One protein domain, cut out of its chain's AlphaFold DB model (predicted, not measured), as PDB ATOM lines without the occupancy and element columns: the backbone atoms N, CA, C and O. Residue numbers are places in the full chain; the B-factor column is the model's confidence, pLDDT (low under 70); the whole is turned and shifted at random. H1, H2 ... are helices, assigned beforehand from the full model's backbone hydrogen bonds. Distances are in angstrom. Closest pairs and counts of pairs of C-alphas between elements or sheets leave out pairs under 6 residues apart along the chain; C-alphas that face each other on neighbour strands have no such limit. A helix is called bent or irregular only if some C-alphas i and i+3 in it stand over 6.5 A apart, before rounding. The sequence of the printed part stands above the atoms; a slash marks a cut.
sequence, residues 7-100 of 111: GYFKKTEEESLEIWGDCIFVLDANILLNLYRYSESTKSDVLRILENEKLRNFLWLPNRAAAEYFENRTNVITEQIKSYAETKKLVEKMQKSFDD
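Overview. This is residues 7 to 100 of the 111 residues of the protein "PIN_8 domain-containing protein" of Gammaproteobacteria bacterium (UniProt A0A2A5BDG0). A long bent helix, H5, reaches out from a small, loose head of short helices, and residues 81 to 100 at its far end stick out free. In the head, H2 packs on the first arm, H5a, with H3 and H4 beyond H2, while H1 lies at the opposite end of the long axis from the tip of H5b. The printed part has 94 residues with five named helices, in the order H1, H2, H3, H4, H5, and no named strand; its class is all helix. It is extended, with a radius of gyration of the C-alphas of 19.9 A, and spans 66 by 30 by 28 A.

Along the chain. H1, residues 13 to 22, begins at C-alpha 13 (18.526, -48.672, 22.156) and is 14.8 A long. H2 is residues 29 to 34, H3 residues 40 to 50, 15.3 A long, and H4 residues 53 to 56. H5, residues 63 to 99, was assigned as one helix by its hydrogen bonds but is bent: C-alphas 71 and 74 are 7.4 A apart. Its arms are H5a, residues 63 to 71, 12.3 A long, and H5b, residues 74 to 99, 37.9 A long, ending at C-alpha 99 (-38.242, -33.258, 7.148).

Arrangement. H2 and H5a touch, the closest C-alphas being those of Ala 29 and Ala 65, 4.5 A apart; they run the same way at a steep tilt of 41 degrees. H5a and H5b stand at a steep tilt of 42 degrees. H2 and H3 are only just apart, closest 8.5 A. H3 and H4 are close but not clearly touching, with the C-alphas of Leu 50 and Arg 56 closest at 6.3 A. H1 touches no helix. Every O i to N i+4 pair is within hydrogen-bond range in H1, H2, H3, H5a and H5b; H4 is too short for one, and 0 of its 1 O i to N i+3 pair is within range.

Size, cuts and confidence. The C-alphas farthest apart, of Glu 14 and Asp 100, are 65.8 A apart. The printed part has no cut and no long link. Its mean pLDDT is 92.5, and residue 100 is under 70.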
ATOM      1  N   GLY A   7      14.245 -60.206  14.684       86.19
ATOM      2  CA  GLY A   7      13.077 -59.351  14.941       86.19
ATOM      3  C   GLY A   7      12.150 -59.820  16.070       86.19
ATOM      4  O   GLY A   7      11.341 -59.035  16.548       86.19
ATOM      5  N   TYR A   8      12.270 -61.069  16.532       90.81
ATOM      6  CA  TYR A   8      11.469 -61.591  17.652       90.81
ATOM      7  C   TYR A   8      12.107 -61.342  19.022       90.81
ATOM      8  O   TYR A   8      11.506 -61.647  20.052       90.81
ATOM      9  N   PHE A   9      13.330 -60.812  19.058       90.19
ATOM     10  CA  PHE A   9      14.051 -60.546  20.294       90.19
ATOM     11  C   PHE A   9      14.154 -59.042  20.517       90.19
ATOM     12  O   PHE A   9      14.455 -58.287  19.597       90.19
ATOM     13  N   LYS A  10      13.917 -58.609  21.761       89.19
ATOM     14  CA  LYS A  10      14.037 -57.200  22.140       89.19
ATOM     15  C   LYS A  10      15.467 -56.717  21.887       89.19
ATOM     16  O   LYS A  10      16.412 -57.340  22.367       89.19
ATOM     17  N   LYS A  11      15.575 -55.605  21.165       88.94
ATOM     18  CA  LYS A  11      16.821 -54.890  20.893       88.94
ATOM     19  C   LYS A  11      17.084 -53.832  21.957       88.94
ATOM     20  O   LYS A  11      16.131 -53.293  22.532       88.94
ATOM     21  N   THR A  12      18.355 -53.564  22.243       93.31
ATOM     22  CA  THR A  12      18.734 -52.381  23.025       93.31
ATOM     23  C   THR A  12      18.534 -51.113  22.194       93.31
ATOM     24  O   THR A  12      18.241 -51.167  20.992       93.31
ATOM     25  N   GLU A  13      18.638 -49.958  22.841       93.38
ATOM     26  CA  GLU A  13      18.526 -48.672  22.156       93.38
ATOM     27  C   GLU A  13      19.688 -48.473  21.174       93.38
ATOM     28  O   GLU A  13      19.465 -48.074  20.032       93.38
ATOM     29  N   GLU A  14      20.897 -48.875  21.568       93.69
ATOM     30  CA  GLU A  14      22.096 -48.827  20.730       93.69
ATOM     31  C   GLU A  14      21.947 -49.712  19.489       93.69
ATOM     32  O   GLU A  14      22.144 -49.236  18.374       93.69
ATOM     33  N   GLU A  15      21.517 -50.970  19.659       90.56
ATOM     34  CA  GLU A  15      21.279 -51.876  18.526       90.56
ATOM     35  C   GLU A  15      20.199 -51.334  17.582       90.56
ATOM     36  O   GLU A  15      20.259 -51.543  16.372       90.56
ATOM     37  N   SER A  16      19.184 -50.659  18.125       90.12
ATOM     38  CA  SER A  16      18.124 -50.066  17.311       90.12
ATOM     39  C   SER A  16      18.675 -48.915  16.477       90.12
ATOM     40  O   SER A  16      18.456 -48.895  15.270       90.12
ATOM     41  N   LEU A  17      19.417 -47.989  17.090       91.25
ATOM     42  CA  LEU A  17      20.051 -46.870  16.385       91.25
ATOM     43  C   LEU A  17      20.993 -47.351  15.278       91.25
ATOM     44  O   LEU A  17      21.001 -46.775  14.192       91.25
ATOM     45  N   GLU A  18      21.735 -48.425  15.534       91.38
ATOM     46  CA  GLU A  18      22.633 -49.041  14.558       91.38
ATOM     47  C   GLU A  18      21.853 -49.616  13.363       91.38
ATOM     48  O   GLU A  18      22.176 -49.319  12.215       91.38
ATOM     49  N   ILE A  19      20.748 -50.334  13.618       89.69
ATOM     50  CA  ILE A  19      19.849 -50.821  12.560       89.69
ATOM     51  C   ILE A  19      19.273 -49.652  11.758       89.69
ATOM     52  O   ILE A  19      19.280 -49.701  10.535       89.69
ATOM     53  N   TRP A  20      18.792 -48.592  12.411       88.75
ATOM     54  CA  TRP A  20      18.238 -47.417  11.724       88.75
ATOM     55  C   TRP A  20      19.269 -46.678  10.853       88.75
ATOM     56  O   TRP A  20      18.867 -45.954   9.943       88.75
ATOM     57  N   GLY A  21      20.567 -46.846  11.119       88.12
ATOM     58  CA  GLY A  21      21.651 -46.252  10.335       88.12
ATOM     59  C   GLY A  21      22.006 -46.999   9.045       88.12
ATOM     60  O   GLY A  21      22.559 -46.370   8.145       88.12
ATOM     61  N   ASP A  22      21.690 -48.296   8.944       88.50
ATOM     62  CA  ASP A  22      22.120 -49.177   7.837       88.50
ATOM     63  C   ASP A  22      20.990 -50.067   7.271       88.50
ATOM     64  O   ASP A  22      21.209 -50.967   6.460       88.50
ATOM     65  N   CYS A  23      19.744 -49.870   7.705       91.38
ATOM     66  CA  CYS A  23      18.627 -50.671   7.216       91.38
ATOM     67  C   CYS A  23      18.146 -50.231   5.829       91.38
ATOM     68  O   CYS A  23      18.389 -49.123   5.364       91.38
ATOM     69  N   ILE A  24      17.385 -51.120   5.190       93.69
ATOM     70  CA  ILE A  24      16.601 -50.819   3.993       93.69
ATOM     71  C   ILE A  24      15.126 -50.831   4.391       93.69
ATOM     72  O   ILE A  24      14.624 -51.818   4.936       93.69
ATOM     73  N   PHE A  25      14.413 -49.750   4.087       93.12
ATOM     74  CA  PHE A  25      12.968 -49.663   4.249       93.12
ATOM     75  C   PHE A  25      12.290 -50.286   3.043       93.12
ATOM     76  O   PHE A  25      12.270 -49.714   1.956       93.12
ATOM     77  N   VAL A  26      11.716 -51.466   3.236       95.06
ATOM     78  CA  VAL A  26      10.993 -52.171   2.181       95.06
ATOM     79  C   VAL A  26       9.513 -51.810   2.258       95.06
ATOM     80  O   VAL A  26       8.854 -52.096   3.256       95.06
ATOM     81  N   LEU A  27       8.991 -51.181   1.207       95.31
ATOM     82  CA  LEU A  27       7.572 -50.847   1.115       95.31
ATOM     83  C   LEU A  27       6.737 -52.051   0.683       95.31
ATOM     84  O   LEU A  27       7.075 -52.762  -0.263       95.31
ATOM     85  N   ASP A  28       5.600 -52.213   1.346       96.31
ATOM     86  CA  ASP A  28       4.532 -53.122   0.944       96.31
ATOM     87  C   ASP A  28       3.522 -52.383   0.039       96.31
ATOM     88  O   ASP A  28       3.388 -51.152   0.086       96.31
ATOM     89  N   ALA A  29       2.799 -53.130  -0.793       97.19
ATOM     90  CA  ALA A  29       1.724 -52.612  -1.632       97.19
ATOM     91  C   ALA A  29       0.646 -51.892  -0.806       97.19
ATOM     92  O   ALA A  29       0.076 -50.897  -1.262       97.19
ATOM     93  N   ASN A  30       0.373 -52.364   0.414       95.56
ATOM     94  CA  ASN A  30      -0.673 -51.813   1.269       95.56
ATOM     95  C   ASN A  30      -0.446 -50.330   1.608       95.56
ATOM     96  O   ASN A  30      -1.410 -49.565   1.628       95.56
ATOM     97  N   ILE A  31       0.806 -49.900   1.793       94.44
ATOM     98  CA  ILE A  31       1.159 -48.511   2.093       94.44
ATOM     99  C   ILE A  31       0.745 -47.631   0.918       94.44
ATOM    100  O   ILE A  31       0.071 -46.621   1.108       94.44
ATOM    101  N   LEU A  32       1.068 -48.061  -0.305       95.50
ATOM    102  CA  LEU A  32       0.737 -47.339  -1.533       95.50
ATOM    103  C   LEU A  32      -0.773 -47.320  -1.803       95.50
ATOM    104  O   LEU A  32      -1.320 -46.296  -2.213       95.50
ATOM    105  N   LEU A  33      -1.463 -48.437  -1.563       97.00
ATOM    106  CA  LEU A  33      -2.914 -48.538  -1.737       97.00
ATOM    107  C   LEU A  33      -3.671 -47.678  -0.716       97.00
ATOM    108  O   LEU A  33      -4.683 -47.063  -1.055       97.00
ATOM    109  N   ASN A  34      -3.173 -47.591   0.517       95.62
ATOM    110  CA  ASN A  34      -3.799 -46.803   1.571       95.62
ATOM    111  C   ASN A  34      -3.724 -45.291   1.326       95.62
ATOM    112  O   ASN A  34      -4.597 -44.572   1.809       95.62
ATOM    113  N   LEU A  35      -2.790 -44.805   0.496       95.38
ATOM    114  CA  LEU A  35      -2.763 -43.398   0.067       95.38
ATOM    115  C   LEU A  35      -4.061 -42.954  -0.632       95.38
ATOM    116  O   LEU A  35      -4.342 -41.761  -0.676       95.38
ATOM    117  N   TYR A  36      -4.857 -43.892  -1.160       94.00
ATOM    118  CA  TYR A  36      -6.182 -43.612  -1.729       94.00
ATOM    119  C   TYR A  36      -7.318 -43.636  -0.700       94.00
ATOM    120  O   TYR A  36      -8.409 -43.163  -1.001       94.00
ATOM    121  N   ARG A  37      -7.088 -44.224   0.479       90.94
ATOM    122  CA  ARG A  37      -8.081 -44.377   1.556       90.94
ATOM    123  C   ARG A  37      -7.952 -43.287   2.623       90.94
ATOM    124  O   ARG A  37      -8.893 -43.046   3.370       90.94
ATOM    125  N   TYR A  38      -6.774 -42.682   2.740       92.69
ATOM    126  CA  TYR A  38      -6.492 -41.659   3.739       92.69
ATOM    127  C   TYR A  38      -7.119 -40.307   3.404       92.69
ATOM    128  O   TYR A  38      -7.352 -39.977   2.243       92.69
ATOM    129  N   SER A  39      -7.339 -39.501   4.446       91.56
ATOM    130  CA  SER A  39      -7.613 -38.076   4.281       91.56
ATOM    131  C   SER A  39      -6.417 -37.378   3.629       91.56
ATOM    132  O   SER A  39      -5.275 -37.840   3.720       91.56
ATOM    133  N   GLU A  40      -6.657 -36.218   3.019       92.12
ATOM    134  CA  GLU A  40      -5.584 -35.447   2.378       92.12
ATOM    135  C   GLU A  40      -4.472 -35.041   3.359       92.12
ATOM    136  O   GLU A  40      -3.297 -35.047   2.986       92.12
ATOM    137  N   SER A  41      -4.803 -34.761   4.627       95.25
ATOM    138  CA  SER A  41      -3.800 -34.453   5.656       95.25
ATOM    139  C   SER A  41      -2.891 -35.650   5.940       95.25
ATOM    140  O   SER A  41      -1.675 -35.541   5.810       95.25
ATOM    141  N   THR A  42      -3.470 -36.817   6.233       94.88
ATOM    142  CA  THR A  42      -2.709 -38.038   6.528       94.88
ATOM    143  C   THR A  42      -1.887 -38.491   5.327       94.88
ATOM    144  O   THR A  42      -0.724 -38.857   5.476       94.88
ATOM    145  N   LYS A  43      -2.448 -38.418   4.117       95.62
ATOM    146  CA  LYS A  43      -1.721 -38.705   2.877       95.62
ATOM    147  C   LYS A  43      -0.512 -37.782   2.707       95.62
ATOM    148  O   LYS A  43       0.574 -38.264   2.399       95.62
ATOM    149  N   SER A  44      -0.685 -36.481   2.945       96.25
ATOM    150  CA  SER A  44       0.406 -35.501   2.868       96.25
ATOM    151  C   SER A  44       1.505 -35.779   3.892       96.25
ATOM    152  O   SER A  44       2.684 -35.650   3.575       96.25
ATOM    153  N   ASP A  45       1.142 -36.189   5.108       96.12
ATOM    154  CA  ASP A  45       2.114 -36.541   6.145       96.12
ATOM    155  C   ASP A  45       2.903 -37.807   5.784       96.12
ATOM    156  O   ASP A  45       4.127 -37.819   5.918       96.12
ATOM    157  N   VAL A  46       2.238 -38.843   5.256       94.38
ATOM    158  CA  VAL A  46       2.917 -40.063   4.786       94.38
ATOM    159  C   VAL A  46       3.876 -39.747   3.640       94.38
ATOM    160  O   VAL A  46       5.031 -40.169   3.683       94.38
ATOM    161  N   LEU A  47       3.439 -38.973   2.640       94.62
ATOM    162  CA  LEU A  47       4.300 -38.576   1.523       94.62
ATOM    163  C   LEU A  47       5.515 -37.779   2.009       94.62
ATOM    164  O   LEU A  47       6.633 -38.091   1.614       94.62
ATOM    165  N   ARG A  48       5.330 -36.849   2.954       95.56
ATOM    166  CA  ARG A  48       6.433 -36.082   3.554       95.56
ATOM    167  C   ARG A  48       7.465 -36.974   4.250       95.56
ATOM    168  O   ARG A  48       8.659 -36.690   4.189       95.56
ATOM    169  N   ILE A  49       7.023 -38.041   4.918       92.94
ATOM    170  CA  ILE A  49       7.924 -39.020   5.548       92.94
ATOM    171  C   ILE A  49       8.705 -39.792   4.478       92.94
ATOM    172  O   ILE A  49       9.915 -39.955   4.616       92.94
ATOM    173  N   LEU A  50       8.036 -40.232   3.408       92.19
ATOM    174  CA  LEU A  50       8.669 -40.972   2.309       92.19
ATOM    175  C   LEU A  50       9.643 -40.109   1.488       92.19
ATOM    176  O   LEU A  50      10.638 -40.617   0.976       92.19
ATOM    177  N   GLU A  51       9.380 -38.807   1.387       92.38
ATOM    178  CA  GLU A  51      10.232 -37.826   0.705       92.38
ATOM    179  C   GLU A  51      11.426 -37.362   1.552       92.38
ATOM    180  O   GLU A  51      12.340 -36.726   1.023       92.38
ATOM    181  N   ASN A  52      11.457 -37.693   2.849       92.44
ATOM    182  CA  ASN A  52      12.567 -37.348   3.728       92.44
ATOM    183  C   ASN A  52      13.889 -37.884   3.157       92.44
ATOM    184  O   ASN A  52      14.034 -39.086   2.947       92.44
ATOM    185  N   GLU A  53      14.873 -37.008   2.949       87.69
ATOM    186  CA  GLU A  53      16.129 -37.363   2.275       87.69
ATOM    187  C   GLU A  53      16.881 -38.515   2.943       87.69
ATOM    188  O   GLU A  53      17.461 -39.349   2.246       87.69
ATOM    189  N   LYS A  54      16.844 -38.594   4.280       85.81
ATOM    190  CA  LYS A  54      17.492 -39.687   5.011       85.81
ATOM    191  C   LYS A  54      16.828 -41.013   4.675       85.81
ATOM    192  O   LYS A  54      17.527 -41.976   4.413       85.81
ATOM    193  N   LEU A  55      15.498 -41.047   4.640       88.25
ATOM    194  CA  LEU A  55      14.730 -42.262   4.381       88.25
ATOM    195  C   LEU A  55      14.758 -42.653   2.899       88.25
ATOM    196  O   LEU A  55      14.905 -43.831   2.581       88.25
ATOM    197  N   ARG A  56      14.683 -41.675   1.986       87.62
ATOM    198  CA  ARG A  56      14.626 -41.901   0.534       87.62
ATOM    199  C   ARG A  56      15.819 -42.702   0.009       87.62
ATOM    200  O   ARG A  56      15.645 -43.514  -0.894       87.62
ATOM    201  N   ASN A  57      17.006 -42.503   0.583       89.19
ATOM    202  CA  ASN A  57      18.224 -43.220   0.188       89.19
ATOM    203  C   ASN A  57      18.207 -44.709   0.564       89.19
ATOM    204  O   ASN A  57      18.912 -45.499  -0.056       89.19
ATOM    205  N   PHE A  58      17.388 -45.090   1.545       92.38
ATOM    206  CA  PHE A  58      17.256 -46.461   2.035       92.38
ATOM    207  C   PHE A  58      15.915 -47.097   1.648       92.38
ATOM    208  O   PHE A  58      15.592 -48.189   2.108       92.38
ATOM    209  N   LEU A  59      15.108 -46.424   0.825       94.62
ATOM    210  CA  LEU A  59      13.783 -46.893   0.442       94.62
ATOM    211  C   LEU A  59      13.863 -47.886  -0.723       94.62
ATOM    212  O   LEU A  59      14.468 -47.608  -1.758       94.62
ATOM    213  N   TRP A  60      13.185 -49.020  -0.585       95.75
ATOM    214  CA  TRP A  60      13.100 -50.056  -1.603       95.75
ATOM    215  C   TRP A  60      11.652 -50.474  -1.849       95.75
ATOM    216  O   TRP A  60      10.895 -50.726  -0.912       95.75
ATOM    217  N   LEU A  61      11.278 -50.602  -3.122       96.06
ATOM    218  CA  LEU A  61       9.984 -51.142  -3.531       96.06
ATOM    219  C   LEU A  61      10.199 -52.482  -4.251       96.06
ATOM    220  O   LEU A  61      10.663 -52.496  -5.394       96.06
ATOM    221  N   PRO A  62       9.857 -53.620  -3.623       97.44
ATOM    222  CA  PRO A  62       9.933 -54.920  -4.269       97.44
ATOM    223  C   PRO A  62       9.036 -54.987  -5.504       97.44
ATOM    224  O   PRO A  62       7.908 -54.493  -5.493       97.44
ATOM    225  N   ASN A  63       9.486 -55.703  -6.539       97.69
ATOM    226  CA  ASN A  63       8.683 -55.928  -7.743       97.69
ATOM    227  C   ASN A  63       7.309 -56.542  -7.421       97.69
ATOM    228  O   ASN A  63       6.305 -56.127  -7.992       97.69
ATOM    229  N   ARG A  64       7.253 -57.470  -6.456       97.75
ATOM    230  CA  ARG A  64       6.000 -58.094  -6.019       97.75
ATOM    231  C   ARG A  64       5.019 -57.079  -5.427       97.75
ATOM    232  O   ARG A  64       3.857 -57.083  -5.813       97.75
ATOM    233  N   ALA A  65       5.498 -56.192  -4.555       97.94
ATOM    234  CA  ALA A  65       4.683 -55.129  -3.971       97.94
ATOM    235  C   ALA A  65       4.192 -54.143  -5.046       97.94
ATOM    236  O   ALA A  65       3.034 -53.734  -5.041       97.94
ATOM    237  N   ALA A  66       5.043 -53.803  -6.020       97.69
ATOM    238  CA  ALA A  66       4.638 -52.971  -7.151       97.69
ATOM    239  C   ALA A  66       3.549 -53.647  -8.008       97.69
ATOM    240  O   ALA A  66       2.558 -53.004  -8.351       97.69
ATOM    241  N   ALA A  67       3.697 -54.938  -8.325       98.19
ATOM    242  CA  ALA A  67       2.700 -55.701  -9.077       98.19
ATOM    243  C   ALA A  67       1.353 -55.754  -8.337       98.19
ATOM    244  O   ALA A  67       0.326 -55.399  -8.911       98.19
ATOM    245  N   GLU A  68       1.369 -56.091  -7.045       98.19
ATOM    246  CA  GLU A  68       0.164 -56.119  -6.208       98.19
ATOM    247  C   GLU A  68      -0.502 -54.742  -6.102       98.19
ATOM    248  O   GLU A  68      -1.731 -54.643  -6.136       98.19
ATOM    249  N   TYR A  69       0.282 -53.663  -6.030       98.06
ATOM    250  CA  TYR A  69      -0.250 -52.306  -6.102       98.06
ATOM    251  C   TYR A  69      -0.986 -52.063  -7.427       98.06
ATOM    252  O   TYR A  69      -2.133 -51.610  -7.408       98.06
ATOM    253  N   PHE A  70      -0.371 -52.378  -8.570       97.69
ATOM    254  CA  PHE A  70      -0.987 -52.145  -9.880       97.69
ATOM    255  C   PHE A  70      -2.250 -52.982 -10.101       97.69
ATOM    256  O   PHE A  70      -3.229 -52.457 -10.634       97.69
ATOM    257  N   GLU A  71      -2.257 -54.236  -9.650       97.88
ATOM    258  CA  GLU A  71      -3.420 -55.128  -9.736       97.88
ATOM    259  C   GLU A  71      -4.605 -54.609  -8.907       97.88
ATOM    260  O   GLU A  71      -5.750 -54.636  -9.363       97.88
ATOM    261  N   ASN A  72      -4.346 -54.088  -7.704       97.69
ATOM    262  CA  ASN A  72      -5.406 -53.740  -6.754       97.69
ATOM    263  C   ASN A  72      -5.821 -52.262  -6.779       97.69
ATOM    264  O   ASN A  72      -6.919 -51.926  -6.325       97.69
ATOM    265  N   ARG A  73      -4.992 -51.363  -7.324       96.75
ATOM    266  CA  ARG A  73      -5.210 -49.904  -7.301       96.75
ATOM    267  C   ARG A  73      -6.604 -49.491  -7.778       96.75
ATOM    268  O   ARG A  73      -7.275 -48.713  -7.104       96.75
ATOM    269  N   THR A  74      -7.045 -49.994  -8.929       97.00
ATOM    270  CA  THR A  74      -8.345 -49.615  -9.515       97.00
ATOM    271  C   THR A  74      -9.513 -50.059  -8.636       97.00
ATOM    272  O   THR A  74     -10.483 -49.314  -8.472       97.00
ATOM    273  N   ASN A  75      -9.399 -51.240  -8.021       97.06
ATOM    274  CA  ASN A  75     -10.416 -51.770  -7.116       97.06
ATOM    275  C   ASN A  75     -10.531 -50.892  -5.869       97.06
ATOM    276  O   ASN A  75     -11.632 -50.455  -5.543       97.06
ATOM    277  N   VAL A  76      -9.402 -50.535  -5.246       96.19
ATOM    278  CA  VAL A  76      -9.385 -49.662  -4.061       96.19
ATOM    279  C   VAL A  76     -10.002 -48.293  -4.355       96.19
ATOM    280  O   VAL A  76     -10.839 -47.826  -3.586       96.19
ATOM    281  N   ILE A  77      -9.651 -47.661  -5.479       94.88
ATOM    282  CA  ILE A  77     -10.241 -46.370  -5.876       94.88
ATOM    283  C   ILE A  77     -11.759 -46.502  -6.053       94.88
ATOM    284  O   ILE A  77     -12.526 -45.670  -5.567       94.88
ATOM    285  N   THR A  78     -12.206 -47.569  -6.716       96.19
ATOM    286  CA  THR A  78     -13.634 -47.824  -6.952       96.19
ATOM    287  C   THR A  78     -14.393 -48.060  -5.644       96.19
ATOM    288  O   THR A  78     -15.499 -47.543  -5.479       96.19
ATOM    289  N   GLU A  79     -13.812 -48.805  -4.702       95.06
ATOM    290  CA  GLU A  79     -14.368 -49.005  -3.357       95.06
ATOM    291  C   GLU A  79     -14.544 -47.680  -2.613       95.06
ATOM    292  O   GLU A  79     -15.607 -47.444  -2.040       95.06
ATOM    293  N   GLN A  80     -13.545 -46.789  -2.661       93.12
ATOM    294  CA  GLN A  80     -13.644 -45.480  -2.011       93.12
ATOM    295  C   GLN A  80     -14.769 -44.637  -2.618       93.12
ATOM    296  O   GLN A  80     -15.607 -44.120  -1.881       93.12
ATOM    297  N   ILE A  81     -14.869 -44.569  -3.950       93.38
ATOM    298  CA  ILE A  81     -15.954 -43.841  -4.634       93.38
ATOM    299  C   ILE A  81     -17.330 -44.372  -4.211       93.38
ATOM    300  O   ILE A  81     -18.236 -43.587  -3.918       93.38
ATOM    301  N   LYS A  82     -17.495 -45.701  -4.152       94.81
ATOM    302  CA  LYS A  82     -18.750 -46.328  -3.707       94.81
ATOM    303  C   LYS A  82     -19.075 -45.973  -2.258       94.81
ATOM    304  O   LYS A  82     -20.192 -45.538  -1.998       94.81
ATOM    305  N   SER A  83     -18.098 -46.078  -1.357       91.75
ATOM    306  CA  SER A  83     -18.257 -45.726   0.060       91.75
ATOM    307  C   SER A  83     -18.726 -44.274   0.245       91.75
ATOM    308  O   SER A  83     -19.690 -44.008   0.970       91.75
ATOM    309  N   TYR A  84     -18.126 -43.329  -0.489       90.38
ATOM    310  CA  TYR A  84     -18.571 -41.931  -0.496       90.38
ATOM    311  C   TYR A  84     -20.011 -41.777  -0.997       90.38
ATOM    312  O   TYR A  84     -20.806 -41.059  -0.386       90.38
ATOM    313  N   ALA A  85     -20.372 -42.453  -2.091       93.75
ATOM    314  CA  ALA A  85     -21.725 -42.392  -2.639       93.75
ATOM    315  C   ALA A  85     -22.773 -42.975  -1.672       93.75
ATOM    316  O   ALA A  85     -23.864 -42.419  -1.533       93.75
ATOM    317  N   GLU A  86     -22.451 -44.074  -0.990       94.94
ATOM    318  CA  GLU A  86     -23.313 -44.695   0.020       94.94
ATOM    319  C   GLU A  86     -23.475 -43.805   1.254       94.94
ATOM    320  O   GLU A  86     -24.599 -43.590   1.710       94.94
ATOM    321  N   THR A  87     -22.383 -43.207   1.731       93.56
ATOM    322  CA  THR A  87     -22.411 -42.259   2.854       93.56
ATOM    323  C   THR A  87     -23.271 -41.045   2.515       93.56
ATOM    324  O   THR A  87     -24.122 -40.649   3.311       93.56
ATOM    325  N   LYS A  88     -23.134 -40.497   1.300       93.94
ATOM    326  CA  LYS A  88     -23.972 -39.386   0.833       93.94
ATOM    327  C   LYS A  88     -25.457 -39.759   0.837       93.94
ATOM    328  O   LYS A  88     -26.265 -39.017   1.388       93.94
ATOM    329  N   LYS A  89     -25.813 -40.926   0.289       94.62
ATOM    330  CA  LYS A  89     -27.200 -41.424   0.304       94.62
ATOM    331  C   LYS A  89     -27.742 -41.592   1.723       94.62
ATOM    332  O   LYS A  89     -28.919 -41.322   1.957       94.62
ATOM    333  N   LEU A  90     -26.913 -42.049   2.662       93.44
ATOM    334  CA  LEU A  90     -27.311 -42.199   4.060       93.44
ATOM    335  C   LEU A  90     -27.609 -40.840   4.703       93.44
ATOM    336  O   LEU A  90     -28.646 -40.700   5.347       93.44
ATOM    337  N   VAL A  91     -26.755 -39.837   4.470       92.69
ATOM    338  CA  VAL A  91     -26.966 -38.463   4.955       92.69
ATOM    339  C   VAL A  91     -28.235 -37.856   4.353       92.69
ATOM    340  O   VAL A  91     -29.062 -37.336   5.094       92.69
ATOM    341  N   GLU A  92     -28.453 -37.992   3.041       91.38
ATOM    342  CA  GLU A  92     -29.677 -37.512   2.375       91.38
ATOM    343  C   GLU A  92     -30.940 -38.186   2.933       91.38
ATOM    344  O   GLU A  92     -31.972 -37.544   3.129       91.38
ATOM    345  N   LYS A  93     -30.876 -39.495   3.206       89.75
ATOM    346  CA  LYS A  93     -31.991 -40.234   3.813       89.75
ATOM    347  C   LYS A  93     -32.252 -39.778   5.249       89.75
ATOM    348  O   LYS A  93     -33.410 -39.684   5.645       89.75
ATOM    349  N   MET A  94     -31.193 -39.498   6.006       87.56
ATOM    350  CA  MET A  94     -31.284 -38.990   7.371       87.56
ATOM    351  C   MET A  94     -31.895 -37.581   7.395       87.56
ATOM    352  O   MET A  94     -32.832 -37.356   8.152       87.56
ATOM    353  N   GLN A  95     -31.471 -36.676   6.507       85.81
ATOM    354  CA  GLN A  95     -32.087 -35.349   6.343       85.81
ATOM    355  C   GLN A  95     -33.587 -35.454   6.052       85.81
ATOM    356  O   GLN A  95     -34.399 -34.920   6.798       85.81
ATOM    357  N   LYS A  96     -33.969 -36.272   5.061       83.75
ATOM    358  CA  LYS A  96     -35.387 -36.507   4.739       83.75
ATOM    359  C   LYS A  96     -36.195 -37.075   5.906       83.75
ATOM    360  O   LYS A  96     -37.399 -36.857   5.960       83.75
ATOM    361  N   SER A  97     -35.567 -37.834   6.807       80.31
ATOM    362  CA  SER A  97     -36.260 -38.355   7.990       80.31
ATOM    363  C   SER A  97     -36.577 -37.277   9.027       80.31
ATOM    364  O   SER A  97     -37.533 -37.451   9.772       80.31
ATOM    365  N   PHE A  98     -35.827 -36.170   9.043       73.06
ATOM    366  CA  PHE A  98     -36.124 -35.004   9.878       73.06
ATOM    367  C   PHE A  98     -37.167 -34.071   9.240       73.06
ATOM    368  O   PHE A  98     -37.916 -33.426   9.971       73.06
ATOM    369  N   ASP A  99     -37.255 -34.050   7.905       72.50
ATOM    370  CA  ASP A  99     -38.242 -33.258   7.148       72.50
ATOM    371  C   ASP A  99     -39.638 -33.914   7.078       72.50
ATOM    372  O   ASP A  99     -40.636 -33.246   6.791       72.50
ATOM    373  N   ASP A 100     -39.735 -35.230   7.299       69.69
ATOM    374  CA  ASP A 100     -40.997 -35.980   7.241       69.69
ATOM    375  C   ASP A 100     -41.836 -35.695   8.490       69.69
ATOM    376  O   ASP A 100     -41.753 -36.444   9.457       69.69
TER     377      ASP A 100